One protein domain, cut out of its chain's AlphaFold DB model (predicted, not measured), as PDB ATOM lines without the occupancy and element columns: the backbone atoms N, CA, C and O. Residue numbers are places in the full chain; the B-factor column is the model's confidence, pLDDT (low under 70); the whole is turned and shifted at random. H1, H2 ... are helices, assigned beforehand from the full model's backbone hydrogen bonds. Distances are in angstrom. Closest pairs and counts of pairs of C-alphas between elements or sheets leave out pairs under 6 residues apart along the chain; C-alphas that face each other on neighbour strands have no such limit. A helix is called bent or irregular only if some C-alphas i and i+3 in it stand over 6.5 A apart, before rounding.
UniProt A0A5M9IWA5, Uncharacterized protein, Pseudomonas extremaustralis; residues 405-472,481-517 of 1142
ATOM      1  N   TYR A 405      15.640   1.536  43.983       97.00
ATOM      2  CA  TYR A 405      16.665   1.784  42.970       97.00
ATOM      3  C   TYR A 405      17.329   0.494  42.486       97.00
ATOM      4  O   TYR A 405      18.179   0.554  41.609       97.00
ATOM      5  N   GLN A 406      16.969  -0.662  43.058       95.12
ATOM      6  CA  GLN A 406      17.713  -1.907  42.860       95.12
ATOM      7  C   GLN A 406      17.603  -2.429  41.419       95.12
ATOM      8  O   GLN A 406      18.552  -3.022  40.917       95.12
ATOM      9  N   THR A 407      16.466  -2.196  40.753       96.81
ATOM     10  CA  THR A 407      16.262  -2.439  39.315       96.81
ATOM     11  C   THR A 407      16.126  -1.106  38.581       96.81
ATOM     12  O   THR A 407      15.389  -0.227  39.029       96.81
ATOM     13  N   ALA A 408      16.788  -0.979  37.430       97.00
ATOM     14  CA  ALA A 408      16.578   0.099  36.468       97.00
ATOM     15  C   ALA A 408      15.864  -0.441  35.219       97.00
ATOM     16  O   ALA A 408      16.317  -1.426  34.635       97.00
ATOM     17  N   LEU A 409      14.781   0.217  34.798       96.38
ATOM     18  CA  LEU A 409      14.034  -0.088  33.571       96.38
ATOM     19  C   LEU A 409      14.512   0.745  32.373       96.38
ATOM     20  O   LEU A 409      14.981   1.874  32.533       96.38
ATOM     21  N   SER A 410      14.323   0.211  31.167       93.56
ATOM     22  CA  SER A 410      14.401   0.979  29.922       93.56
ATOM     23  C   SER A 410      13.153   1.848  29.714       93.56
ATOM     24  O   SER A 410      12.064   1.546  30.206       93.56
ATOM     25  N   ALA A 411      13.277   2.898  28.896       88.50
ATOM     26  CA  ALA A 411      12.170   3.799  28.550       88.50
ATOM     27  C   ALA A 411      10.975   3.132  27.819       88.50
ATOM     28  O   ALA A 411       9.948   3.775  27.614       88.50
ATOM     29  N   THR A 412      11.096   1.864  27.410       88.94
ATOM     30  CA  THR A 412      10.027   1.074  26.764       88.94
ATOM     31  C   THR A 412       9.348   0.059  27.686       88.94
ATOM     32  O   THR A 412       8.353  -0.549  27.291       88.94
ATOM     33  N   GLU A 413       9.873  -0.149  28.894       92.31
ATOM     34  CA  GLU A 413       9.287  -1.044  29.897       92.31
ATOM     35  C   GLU A 413       8.247  -0.323  30.769       92.31
ATOM     36  O   GLU A 413       8.006   0.872  30.611       92.31
ATOM     37  N   ASN A 414       7.589  -1.071  31.663       90.31
ATOM     38  CA  ASN A 414       6.402  -0.653  32.419       90.31
ATOM     39  C   ASN A 414       6.492   0.799  32.961       90.31
ATOM     40  O   ASN A 414       7.189   1.024  33.953       90.31
ATOM     41  N   PRO A 415       5.773   1.782  32.375       89.56
ATOM     42  CA  PRO A 415       5.865   3.191  32.768       89.56
ATOM     43  C   PRO A 415       5.184   3.488  34.110       89.56
ATOM     44  O   PRO A 415       5.361   4.575  34.662       89.56
ATOM     45  N   ASP A 416       4.405   2.541  34.642       89.56
ATOM     46  CA  ASP A 416       3.697   2.687  35.911       89.56
ATOM     47  C   ASP A 416       4.543   2.233  37.122       89.56
ATOM     48  O   ASP A 416       4.204   2.564  38.255       89.56
ATOM     49  N   TRP A 417       5.682   1.553  36.912       91.75
ATOM     50  CA  TRP A 417       6.636   1.184  37.974       91.75
ATOM     51  C   TRP A 417       7.644   2.322  38.231       91.75
ATOM     52  O   TRP A 417       8.834   2.232  37.931       91.75
ATOM     53  N   THR A 418       7.149   3.441  38.762       93.75
ATOM     54  CA  THR A 418       7.868   4.729  38.786       93.75
ATOM     55  C   THR A 418       9.141   4.776  39.624       93.75
ATOM     56  O   THR A 418      10.017   5.590  39.329       93.75
ATOM     57  N   THR A 419       9.312   3.891  40.609       94.62
ATOM     58  CA  THR A 419      10.563   3.791  41.379       94.62
ATOM     59  C   THR A 419      11.734   3.340  40.502       94.62
ATOM     60  O   THR A 419      12.768   4.010  40.492       94.62
ATOM     61  N   ALA A 420      11.538   2.297  39.686       95.56
ATOM     62  CA  ALA A 420      12.550   1.699  38.809       95.56
ATOM     63  C   ALA A 420      12.821   2.482  37.503       95.56
ATOM     64  O   ALA A 420      13.754   2.160  36.760       95.56
ATOM     65  N   HIS A 421      12.062   3.549  37.221       95.06
ATOM     66  CA  HIS A 421      12.389   4.503  36.151       95.06
ATOM     67  C   HIS A 421      13.527   5.433  36.591       95.06
ATOM     68  O   HIS A 421      13.316   6.536  37.098       95.06
ATOM     69  N   LEU A 422      14.756   4.939  36.416       95.38
ATOM     70  CA  LEU A 422      16.007   5.613  36.792       95.38
ATOM     71  C   LEU A 422      16.684   6.374  35.628       95.38
ATOM     72  O   LEU A 422      17.708   7.026  35.828       95.38
ATOM     73  N   GLY A 423      16.126   6.304  34.416       93.75
ATOM     74  CA  GLY A 423      16.694   6.902  33.202       93.75
ATOM     75  C   GLY A 423      17.710   6.005  32.481       93.75
ATOM     76  O   GLY A 423      18.291   5.076  33.050       93.75
ATOM     77  N   ASN A 424      17.956   6.306  31.203       92.00
ATOM     78  CA  ASN A 424      18.741   5.458  30.298       92.00
ATOM     79  C   ASN A 424      20.222   5.327  30.708       92.00
ATOM     80  O   ASN A 424      20.838   4.297  30.425       92.00
ATOM     81  N   ARG A 425      20.798   6.319  31.414       92.06
ATOM     82  CA  ARG A 425      22.133   6.181  32.040       92.06
ATOM     83  C   ARG A 425      22.140   5.083  33.105       92.06
ATOM     84  O   ARG A 425      23.032   4.245  33.083       92.06
ATOM     85  N   ALA A 426      21.173   5.064  34.020       94.94
ATOM     86  CA  ALA A 426      21.143   4.067  35.089       94.94
ATOM     87  C   ALA A 426      20.878   2.656  34.540       94.94
ATOM     88  O   ALA A 426      21.579   1.720  34.918       94.94
ATOM     89  N   TYR A 427      19.946   2.528  33.587       95.75
ATOM     90  CA  TYR A 427      19.657   1.270  32.890       95.75
ATOM     91  C   TYR A 427      20.899   0.654  32.225       95.75
ATOM     92  O   TYR A 427      21.146  -0.540  32.374       95.75
ATOM     93  N   ARG A 428      21.700   1.458  31.513       93.12
ATOM     94  CA  ARG A 428      22.860   0.971  30.746       93.12
ATOM     95  C   ARG A 428      24.159   0.930  31.554       93.12
ATOM     96  O   ARG A 428      24.851  -0.081  31.542       93.12
ATOM     97  N   ASP A 429      24.517   2.030  32.214       93.62
ATOM     98  CA  ASP A 429      25.859   2.233  32.778       93.62
ATOM     99  C   ASP A 429      25.971   1.693  34.217       93.62
ATOM    100  O   ASP A 429      27.047   1.265  34.646       93.62
ATOM    101  N   CYS A 430      24.858   1.669  34.965       96.50
ATOM    102  CA  CYS A 430      24.820   1.158  36.337       96.50
ATOM    103  C   CYS A 430      24.437  -0.324  36.458       96.50
ATOM    104  O   CYS A 430      24.437  -0.829  37.579       96.50
ATOM    105  N   ALA A 431      24.151  -1.027  35.360       97.25
ATOM    106  CA  ALA A 431      23.801  -2.448  35.384       97.25
ATOM    107  C   ALA A 431      24.919  -3.336  35.976       97.25
ATOM    108  O   ALA A 431      26.111  -3.121  35.737       97.25
ATOM    109  N   ILE A 432      24.524  -4.365  36.730       98.19
ATOM    110  CA  ILE A 432      25.417  -5.421  37.224       98.19
ATOM    111  C   ILE A 432      25.848  -6.312  36.053       98.19
ATOM    112  O   ILE A 432      25.007  -6.934  35.400       98.19
ATOM    113  N   VAL A 433      27.159  -6.411  35.825       98.12
ATOM    114  CA  VAL A 433      27.769  -7.310  34.833       98.12
ATOM    115  C   VAL A 433      28.186  -8.600  35.535       98.12
ATOM    116  O   VAL A 433      28.948  -8.567  36.497       98.12
ATOM    117  N   LEU A 434      27.701  -9.744  35.072       97.38
ATOM    118  CA  LEU A 434      28.048 -11.062  35.602       97.38
ATOM    119  C   LEU A 434      29.417 -11.541  35.098       97.38
ATOM    120  O   LEU A 434      29.986 -10.994  34.155       97.38
ATOM    121  N   LYS A 435      29.933 -12.608  35.717       94.88
ATOM    122  CA  LYS A 435      31.242 -13.222  35.422       94.88
ATOM    123  C   LYS A 435      31.413 -13.696  33.966       94.88
ATOM    124  O   LYS A 435      32.533 -13.896  33.511       94.88
ATOM    125  N   ASP A 436      30.313 -13.864  33.235       95.19
ATOM    126  CA  ASP A 436      30.262 -14.232  31.815       95.19
ATOM    127  C   ASP A 436      30.041 -13.035  30.867       95.19
ATOM    128  O   ASP A 436      29.802 -13.224  29.672       95.19
ATOM    129  N   GLY A 437      30.074 -11.809  31.394       95.25
ATOM    130  CA  GLY A 437      29.840 -10.567  30.658       95.25
ATOM    131  C   GLY A 437      28.368 -10.221  30.405       95.25
ATOM    132  O   GLY A 437      28.098  -9.176  29.811       95.25
ATOM    133  N   LYS A 438      27.395 -11.041  30.833       96.62
ATOM    134  CA  LYS A 438      25.967 -10.700  30.686       96.62
ATOM    135  C   LYS A 438      25.529  -9.680  31.734       96.62
ATOM    136  O   LYS A 438      25.972  -9.720  32.878       96.62
ATOM    137  N   LEU A 439      24.586  -8.810  31.377       97.06
ATOM    138  CA  LEU A 439      23.887  -7.983  32.363       97.06
ATOM    139  C   LEU A 439      22.941  -8.871  33.185       97.06
ATOM    140  O   LEU A 439      22.182  -9.657  32.612       97.06
ATOM    141  N   LYS A 440      22.958  -8.754  34.517       97.50
ATOM    142  CA  LYS A 440      21.991  -9.450  35.376       97.50
ATOM    143  C   LYS A 440      20.616  -8.794  35.204       97.50
ATOM    144  O   LYS A 440      20.411  -7.651  35.620       97.50
ATOM    145  N   THR A 441      19.668  -9.536  34.632       97.06
ATOM    146  CA  THR A 441      18.254  -9.142  34.538       97.06
ATOM    147  C   THR A 441      17.702  -8.763  35.910       97.06
ATOM    148  O   THR A 441      17.984  -9.453  36.894       97.06
ATOM    149  N   GLY A 442      16.939  -7.673  35.963       94.75
ATOM    150  CA  GLY A 442      16.333  -7.157  37.184       94.75
ATOM    151  C   GLY A 442      15.140  -7.977  37.681       94.75
ATOM    152  O   GLY A 442      14.847  -9.088  37.219       94.75
ATOM    153  N   PHE A 443      14.445  -7.414  38.664       91.44
ATOM    154  CA  PHE A 443      13.287  -8.038  39.291       91.44
ATOM    155  C   PHE A 443      12.147  -8.297  38.281       91.44
ATOM    156  O   PHE A 443      11.949  -7.549  37.325       91.44
ATOM    157  N   GLN A 444      11.426  -9.413  38.460       88.31
ATOM    158  CA  GLN A 444      10.435  -9.945  37.501       88.31
ATOM    159  C   GLN A 444      10.941 -10.038  36.041       88.31
ATOM    160  O   GLN A 444      10.173  -9.859  35.098       88.31
ATOM    161  N   GLN A 445      12.233 -10.338  35.846       92.56
ATOM    162  CA  GLN A 445      12.880 -10.433  34.525       92.56
ATOM    163  C   GLN A 445      12.773  -9.146  33.680       92.56
ATOM    164  O   GLN A 445      12.893  -9.195  32.458       92.56
ATOM    165  N   SER A 446      12.555  -8.003  34.334       94.38
ATOM    166  CA  SER A 446      12.473  -6.679  33.713       94.38
ATOM    167  C   SER A 446      13.706  -5.858  34.084       94.38
ATOM    168  O   SER A 446      14.215  -5.962  35.203       94.38
ATOM    169  N   GLY A 447      14.186  -5.031  33.161       96.50
ATOM    170  CA  GLY A 447      15.338  -4.164  33.368       96.50
ATOM    171  C   GLY A 447      16.620  -4.904  33.768       96.50
ATOM    172  O   GLY A 447      16.817  -6.095  33.496       96.50
ATOM    173  N   HIS A 448      17.498  -4.190  34.470       97.56
ATOM    174  CA  HIS A 448      18.742  -4.726  35.022       97.56
ATOM    175  C   HIS A 448      18.870  -4.388  36.508       97.56
ATOM    176  O   HIS A 448      18.506  -3.284  36.922       97.56
ATOM    177  N   TYR A 449      19.412  -5.315  37.306       98.00
ATOM    178  CA  TYR A 449      19.829  -4.978  38.671       98.00
ATOM    179  C   TYR A 449      21.021  -4.012  38.623       98.00
ATOM    180  O   TYR A 449      21.861  -4.099  37.723       98.00
ATOM    181  N   THR A 450      21.104  -3.096  39.587       97.69
ATOM    182  CA  THR A 450      22.055  -1.975  39.567       97.69
ATOM    183  C   THR A 450      23.170  -2.098  40.604       97.69
ATOM    184  O   THR A 450      22.956  -2.603  41.702       97.69
ATOM    185  N   ASP A 451      24.335  -1.527  40.303       97.50
ATOM    186  CA  ASP A 451      25.363  -1.194  41.291       97.50
ATOM    187  C   ASP A 451      24.869  -0.037  42.190       97.50
ATOM    188  O   ASP A 451      24.694   1.080  41.681       97.50
ATOM    189  N   PRO A 452      24.674  -0.253  43.510       97.06
ATOM    190  CA  PRO A 452      24.129   0.761  44.410       97.06
ATOM    191  C   PRO A 452      25.012   2.010  44.493       97.06
ATOM    192  O   PRO A 452      24.489   3.113  44.640       97.06
ATOM    193  N   ARG A 453      26.333   1.873  44.313       96.62
ATOM    194  CA  ARG A 453      27.304   2.983  44.310       96.62
ATOM    195  C   ARG A 453      27.137   3.863  43.066       96.62
ATOM    196  O   ARG A 453      27.387   5.062  43.123       96.62
ATOM    197  N   CYS A 454      26.689   3.277  41.952       96.75
ATOM    198  CA  CYS A 454      26.469   3.970  40.681       96.75
ATOM    199  C   CYS A 454      25.135   4.733  40.657       96.75
ATOM    200  O   CYS A 454      25.099   5.891  40.245       96.75
ATOM    201  N   VAL A 455      24.047   4.134  41.159       96.94
ATOM    202  CA  VAL A 455      22.745   4.828  41.286       96.94
ATOM    203  C   VAL A 455      22.691   5.796  42.472       96.94
ATOM    204  O   VAL A 455      21.782   6.622  42.556       96.94
ATOM    205  N   ARG A 456      23.683   5.757  43.371       97.31
ATOM    206  CA  ARG A 456      23.731   6.564  44.595       97.31
ATOM    207  C   ARG A 456      23.472   8.070  44.400       97.31
ATOM    208  O   ARG A 456      22.654   8.602  45.155       97.31
ATOM    209  N   PRO A 457      24.074   8.783  43.423       96.62
ATOM    210  CA  PRO A 457      23.813  10.214  43.240       96.62
ATOM    211  C   PRO A 457      22.372  10.505  42.796       96.62
ATOM    212  O   PRO A 457      21.811  11.540  43.151       96.62
ATOM    213  N   LEU A 458      21.764   9.577  42.047       96.38
ATOM    214  CA  LEU A 458      20.381   9.669  41.582       96.38
ATOM    215  C   LEU A 458      19.395   9.490  42.745       96.38
ATOM    216  O   LEU A 458      18.444  10.262  42.858       96.38
ATOM    217  N   LEU A 459      19.669   8.526  43.633       97.81
ATOM    218  CA  LEU A 459      18.948   8.338  44.895       97.81
ATOM    219  C   LEU A 459      19.009   9.608  45.738       97.81
ATOM    220  O   LEU A 459      17.966  10.133  46.125       97.81
ATOM    221  N   GLU A 460      20.202  10.162  45.976       98.38
ATOM    222  CA  GLU A 460      20.313  11.390  46.766       98.38
ATOM    223  C   GLU A 460      19.529  12.556  46.154       98.38
ATOM    224  O   GLU A 460      18.864  13.291  46.884       98.38
ATOM    225  N   ALA A 461      19.586  12.719  44.829       98.12
ATOM    226  CA  ALA A 461      18.858  13.766  44.120       98.12
ATOM    227  C   ALA A 461      17.333  13.578  44.201       98.12
ATOM    228  O   ALA A 461      16.629  14.547  44.498       98.12
ATOM    229  N   ARG A 462      16.816  12.354  43.991       98.12
ATOM    230  CA  ARG A 462      15.374  12.060  44.085       98.12
ATOM    231  C   ARG A 462      14.880  12.289  45.507       98.12
ATOM    232  O   ARG A 462      13.936  13.053  45.690       98.12
ATOM    233  N   VAL A 463      15.549  11.705  46.503       98.56
ATOM    234  CA  VAL A 463      15.199  11.864  47.923       98.56
ATOM    235  C   VAL A 463      15.159  13.344  48.303       98.56
ATOM    236  O   VAL A 463      14.133  13.805  48.795       98.56
ATOM    237  N   LYS A 464      16.224  14.114  48.030       98.56
ATOM    238  CA  LYS A 464      16.286  15.551  48.359       98.56
ATOM    239  C   LYS A 464      15.156  16.345  47.692       98.56
ATOM    240  O   LYS A 464      14.509  17.152  48.355       98.56
ATOM    241  N   ALA A 465      14.891  16.113  46.404       98.56
ATOM    242  CA  ALA A 465      13.863  16.847  45.666       98.56
ATOM    243  C   ALA A 465      12.434  16.482  46.109       98.56
ATOM    244  O   ALA A 465      11.603  17.373  46.285       98.56
ATOM    245  N   VAL A 466      12.153  15.193  46.324       98.62
ATOM    246  CA  VAL A 466      10.846  14.704  46.786       98.62
ATOM    247  C   VAL A 466      10.589  15.133  48.229       98.62
ATOM    248  O   VAL A 466       9.522  15.672  48.513       98.62
ATOM    249  N   GLN A 467      11.561  14.978  49.133       98.12
ATOM    250  CA  GLN A 467      11.447  15.389  50.538       98.12
ATOM    251  C   GLN A 467      11.135  16.890  50.657       98.12
ATOM    252  O   GLN A 467      10.187  17.257  51.351       98.12
ATOM    253  N   ALA A 468      11.831  17.737  49.891       98.12
ATOM    254  CA  ALA A 468      11.632  19.188  49.883       98.12
ATOM    255  C   ALA A 468      10.285  19.655  49.282       98.12
ATOM    256  O   ALA A 468       9.967  20.845  49.341       98.12
ATOM    257  N   ARG A 469       9.495  18.751  48.683       98.06
ATOM    258  CA  ARG A 469       8.158  19.040  48.133       98.06
ATOM    259  C   ARG A 469       7.036  18.360  48.914       98.06
ATOM    260  O   ARG A 469       6.057  19.025  49.228       98.06
ATOM    261  N   ALA A 470       7.195  17.078  49.237       97.75
ATOM    262  CA  ALA A 470       6.218  16.267  49.960       97.75
ATOM    263  C   ALA A 470       6.238  16.496  51.480       97.75
ATOM    264  O   ALA A 470       5.204  16.383  52.130       97.75
ATOM    265  N   GLY A 471       7.400  16.806  52.068       97.62
ATOM    266  CA  GLY A 471       7.549  16.942  53.521       97.62
ATOM    267  C   GLY A 471       7.598  15.614  54.289       97.62
ATOM    268  O   GLY A 471       7.292  15.596  55.479       97.62
ATOM    269  N   PHE A 472       7.971  14.507  53.633       98.50
ATOM    270  CA  PHE A 472       8.240  13.232  54.309       98.50
ATOM    271  C   PHE A 472       9.299  13.398  55.415       98.50
ATOM    272  O   PHE A 472      10.224  14.206  55.290       98.50
ATOM    273  N   ALA A 481      17.921  -4.018  52.176       97.00
ATOM    274  CA  ALA A 481      18.283  -4.880  53.302       97.00
ATOM    275  C   ALA A 481      17.862  -6.360  53.156       97.00
ATOM    276  O   ALA A 481      17.939  -7.129  54.114       97.00
ATOM    277  N   THR A 482      17.489  -6.798  51.948       95.31
ATOM    278  CA  THR A 482      17.347  -8.238  51.614       95.31
ATOM    279  C   THR A 482      18.677  -8.984  51.677       95.31
ATOM    280  O   THR A 482      18.715 -10.210  51.723       95.31
ATOM    281  N   SER A 483      19.798  -8.255  51.643       95.50
ATOM    282  CA  SER A 483      21.134  -8.825  51.461       95.50
ATOM    283  C   SER A 483      21.274  -9.678  50.183       95.50
ATOM    284  O   SER A 483      22.173 -10.518  50.091       95.50
ATOM    285  N   MET A 484      20.446  -9.406  49.158       95.06
ATOM    286  CA  MET A 484      20.655  -9.853  47.773       95.06
ATOM    287  C   MET A 484      21.847  -9.101  47.158       95.06
ATOM    288  O   MET A 484      21.701  -8.183  46.350       95.06
ATOM    289  N   VAL A 485      23.051  -9.459  47.597       96.94
ATOM    290  CA  VAL A 485      24.299  -8.817  47.180       96.94
ATOM    291  C   VAL A 485      24.920  -9.546  45.992       96.94
ATOM    292  O   VAL A 485      24.962 -10.774  45.927       96.94
ATOM    293  N   LEU A 486      25.409  -8.771  45.029       96.94
ATOM    294  CA  LEU A 486      25.929  -9.260  43.753       96.94
ATOM    295  C   LEU A 486      27.352  -8.743  43.524       96.94
ATOM    296  O   LEU A 486      27.589  -7.537  43.640       96.94
ATOM    297  N   ASP A 487      28.258  -9.648  43.145       98.00
ATOM    298  CA  ASP A 487      29.503  -9.300  42.450       98.00
ATOM    299  C   ASP A 487      29.166  -8.646  41.089       98.00
ATOM    300  O   ASP A 487      28.165  -8.986  40.454       98.00
ATOM    301  N   SER A 488      30.015  -7.730  40.620       98.12
ATOM    302  CA  SER A 488      29.931  -7.123  39.288       98.12
ATOM    303  C   SER A 488      31.308  -7.045  38.629       98.12
ATOM    304  O   SER A 488      32.230  -6.411  39.145       98.12
ATOM    305  N   TYR A 489      31.417  -7.651  37.451       97.69
ATOM    306  CA  TYR A 489      32.624  -7.802  36.634       97.69
ATOM    307  C   TYR A 489      32.713  -6.720  35.540       97.69
ATOM    308  O   TYR A 489      33.190  -6.964  34.438       97.69
ATOM    309  N   ARG A 490      32.206  -5.512  35.819       95.31
ATOM    310  CA  ARG A 490      32.228  -4.375  34.885       95.31
ATOM    311  C   ARG A 490      33.604  -3.703  34.903       95.31
ATOM    312  O   ARG A 490      33.902  -2.994  35.862       95.31
ATOM    313  N   ASP A 491      34.381  -3.857  33.830       91.88
ATOM    314  CA  ASP A 491      35.779  -3.394  33.682       91.88
ATOM    315  C   ASP A 491      36.083  -2.007  34.279       91.88
ATOM    316  O   ASP A 491      37.081  -1.821  34.971       91.88
ATOM    317  N   SER A 492      35.217  -1.022  34.025       91.31
ATOM    318  CA  SER A 492      35.415   0.375  34.437       91.31
ATOM    319  C   SER A 492      35.166   0.650  35.923       91.31
ATOM    320  O   SER A 492      35.599   1.684  36.430       91.31
ATOM    321  N   ALA A 493      34.438  -0.230  36.613       94.94
ATOM    322  CA  ALA A 493      34.096  -0.104  38.028       94.94
ATOM    323  C   ALA A 493      33.602  -1.459  38.578       94.94
ATOM    324  O   ALA A 493      32.387  -1.637  38.744       94.94
ATOM    325  N   PRO A 494      34.504  -2.418  38.859       96.75
ATOM    326  CA  PRO A 494      34.136  -3.702  39.451       96.75
ATOM    327  C   PRO A 494      33.528  -3.543  40.854       96.75
ATOM    328  O   PRO A 494      33.659  -2.497  41.505       96.75
ATOM    329  N   MET A 495      32.831  -4.577  41.323       98.12
ATOM    330  CA  MET A 495      32.199  -4.605  42.644       98.12
ATOM    331  C   MET A 495      32.222  -6.008  43.244       98.12
ATOM    332  O   MET A 495      31.831  -6.951  42.568       98.12
ATOM    333  N   THR A 496      32.585  -6.150  44.515       98.38
ATOM    334  CA  THR A 496      32.338  -7.394  45.267       98.38
ATOM    335  C   THR A 496      30.979  -7.370  45.969       98.38
ATOM    336  O   THR A 496      30.463  -6.294  46.280       98.38
ATOM    337  N   GLN A 497      30.434  -8.533  46.335       98.44
ATOM    338  CA  GLN A 497      29.266  -8.640  47.221       98.44
ATOM    339  C   GLN A 497      29.416  -7.801  48.507       98.44
ATOM    340  O   GLN A 497      28.449  -7.189  48.954       98.44
ATOM    341  N   ALA A 498      30.626  -7.707  49.070       97.81
ATOM    342  CA  ALA A 498      30.906  -6.871  50.239       97.81
ATOM    343  C   ALA A 498      30.794  -5.360  49.943       97.81
ATOM    344  O   ALA A 498      30.248  -4.608  50.746       97.81
ATOM    345  N   GLN A 499      31.260  -4.908  48.775       98.31
ATOM    346  CA  GLN A 499      31.104  -3.514  48.335       98.31
ATOM    347  C   GLN A 499      29.656  -3.179  47.942       98.31
ATOM    348  O   GLN A 499      29.231  -2.034  48.091       98.31
ATOM    349  N   ASN A 500      28.898  -4.170  47.468       98.50
ATOM    350  CA  ASN A 500      27.457  -4.067  47.245       98.50
ATOM    351  C   ASN A 500      26.719  -3.897  48.587       98.50
ATOM    352  O   ASN A 500      25.950  -2.951  48.746       98.50
ATOM    353  N   ALA A 501      27.041  -4.738  49.582       98.19
ATOM    354  CA  ALA A 501      26.509  -4.642  50.941       98.19
ATOM    355  C   ALA A 501      26.742  -3.253  51.556       98.19
ATOM    356  O   ALA A 501      25.775  -2.607  51.960       98.19
ATOM    357  N   GLU A 502      27.988  -2.758  51.567       98.31
ATOM    358  CA  GLU A 502      28.281  -1.440  52.146       98.31
ATOM    359  C   GLU A 502      27.602  -0.310  51.359       98.31
ATOM    360  O   GLU A 502      27.066   0.611  51.963       98.31
ATOM    361  N   GLY A 503      27.500  -0.416  50.028       98.19
ATOM    362  CA  GLY A 503      26.742   0.539  49.211       98.19
ATOM    363  C   GLY A 503      25.259   0.648  49.598       98.19
ATOM    364  O   GLY A 503      24.694   1.743  49.557       98.19
ATOM    365  N   ASN A 504      24.635  -0.456  50.026       98.12
ATOM    366  CA  ASN A 504      23.252  -0.467  50.515       98.12
ATOM    367  C   ASN A 504      23.141   0.035  51.971       98.12
ATOM    368  O   ASN A 504      22.210   0.776  52.312       98.12
ATOM    369  N   ILE A 505      24.113  -0.332  52.815       98.19
ATOM    370  CA  ILE A 505      24.236   0.126  54.206       98.19
ATOM    371  C   ILE A 505      24.397   1.648  54.243       98.19
ATOM    372  O   ILE A 505      23.565   2.326  54.845       98.19
ATOM    373  N   ASP A 506      25.413   2.198  53.572       97.81
ATOM    374  CA  ASP A 506      25.698   3.637  53.544       97.81
ATOM    375  C   ASP A 506      24.546   4.437  52.938       97.81
ATOM    376  O   ASP A 506      24.238   5.542  53.399       97.81
ATOM    377  N   ALA A 507      23.851   3.872  51.944       97.94
ATOM    378  CA  ALA A 507      22.715   4.546  51.342       97.94
ATOM    379  C   ALA A 507      21.582   4.811  52.347       97.94
ATOM    380  O   ALA A 507      21.007   5.906  52.351       97.94
ATOM    381  N   SER A 508      21.329   3.830  53.219       97.62
ATOM    382  CA  SER A 508      20.349   3.884  54.310       97.62
ATOM    383  C   SER A 508      20.866   4.716  55.497       97.62
ATOM    384  O   SER A 508      20.164   5.589  56.012       97.62
ATOM    385  N   ARG A 509      22.141   4.529  55.870       96.88
ATOM    386  CA  ARG A 509      22.844   5.258  56.943       96.88
ATOM    387  C   ARG A 509      22.847   6.769  56.698       96.88
ATOM    388  O   ARG A 509      22.698   7.537  57.647       96.88
ATOM    389  N   TRP A 510      22.961   7.216  55.448       98.00
ATOM    390  CA  TRP A 510      22.888   8.637  55.085       98.00
ATOM    391  C   TRP A 510      21.491   9.250  55.247       98.00
ATOM    392  O   TRP A 510      21.393  10.386  55.709       98.00
ATOM    393  N   LEU A 511      20.410   8.532  54.910       97.81
ATOM    394  CA  LEU A 511      19.046   9.031  55.142       97.81
ATOM    395  C   LEU A 511      18.835   9.299  56.642       97.81
ATOM    396  O   LEU A 511      18.396  10.386  57.022       97.81
ATOM    397  N   ASN A 512      19.256   8.340  57.476       96.75
ATOM    398  CA  ASN A 512      19.218   8.440  58.935       96.75
ATOM    399  C   ASN A 512      20.068   9.617  59.444       96.75
ATOM    400  O   ASN A 512      19.562  10.517  60.100       96.75
ATOM    401  N   THR A 513      21.362   9.655  59.113       94.69
ATOM    402  CA  THR A 513      22.316  10.588  59.744       94.69
ATOM    403  C   THR A 513      22.350  11.978  59.106       94.69
ATOM    404  O   THR A 513      22.407  12.977  59.819       94.69
ATOM    405  N   THR A 514      22.303  12.068  57.773       96.00
ATOM    406  CA  THR A 514      22.480  13.327  57.025       96.00
ATOM    407  C   THR A 514      21.158  14.042  56.769       96.00
ATOM    408  O   THR A 514      21.118  15.269  56.818       96.00
ATOM    409  N   LEU A 515      20.072  13.301  56.513       96.38
ATOM    410  CA  LEU A 515      18.731  13.878  56.338       96.38
ATOM    411  C   LEU A 515      17.839  13.761  57.583       96.38
ATOM    412  O   LEU A 515      16.738  14.305  57.574       96.38
ATOM    413  N   GLN A 516      18.308  13.110  58.656       96.06
ATOM    414  CA  GLN A 516      17.570  12.951  59.918       96.06
ATOM    415  C   GLN A 516      16.216  12.224  59.755       96.06
ATOM    416  O   GLN A 516      15.305  12.399  60.566       96.06
ATOM    417  N   MET A 517      16.090  11.384  58.718       96.69
ATOM    418  CA  MET A 517      14.874  10.631  58.388       96.69
ATOM    419  C   MET A 517      15.029   9.143  58.737       96.69
ATOM    420  O   MET A 517      15.890   8.480  58.153       96.69
TER     421      MET A 517
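Overview. This is residues 405 to 472 and 481 to 517 of the 1142 residues of an uncharacterized protein of Pseudomonas extremaustralis (UniProt A0A5M9IWA5). Two long helices, H2 and H3, run the same way nearly side by side, meeting where H2 begins, while long loops and the short helix H1 gather round that end of H2, with H1 apart from H3. The printed part has 105 residues with three named helices, in the order H1, H2, H3, and no named strand. The class is all helix, though named helices hold 43 of the 105 residues, under half. The whole is compact, with a radius of gyration of the C-alphas of 14.0 A and spans of 44 by 32 by 24 A.

Along the chain. Residues 405 to 423 hold no named element. H1, residues 424 to 429, begins with C-alpha 424 at (18.741, 5.458, 30.298). H2, residues 452 to 470, is 24.3 A long; it is irregular, with C-alphas 454 and 457 7.3 A apart, and has a kink of 33 degrees near residue 459. H3, residues 497 to 514, is 25.0 A long, has a kink of 27 degrees near residue 508 and ends with C-alpha 514 at (22.480, 13.327, 57.025).

Arrangement. Residues 407 to 408 pair briefly with residues 448 to 449, antiparallel. H1 and H2 are close but not clearly touching; their closest C-alphas, of Ala 426 and Val 455, are 6.4 A apart. They run opposite ways at a shallow tilt of 26 degrees, H2's line being a rough one. H2 touches H3 with residues 452 to 456 alone, and H3 touches H2 with residues 500 to 507 alone. Their closest C-alphas, of Pro 452 and Gly 503, are 5.5 A apart, and they run the same way at a shallow tilt of 22 degrees. H1 and H3 are apart. Every O i to N i+4 pair is within hydrogen-bond range in H1; in H2 13 of 15 are, in H3 13 of 14.

Size, cuts and confidence. The two farthest C-alphas, of Asp 436 and Gly 471, are 44.3 A apart. The link from H1 to H2 is long, with 22 residues. Residues 473 to 480 are not printed, and C-alphas 472 and 481 stand 20.7 A apart across this cut. The mean pLDDT of the printed part is 96.0, and no printed residue is under 70.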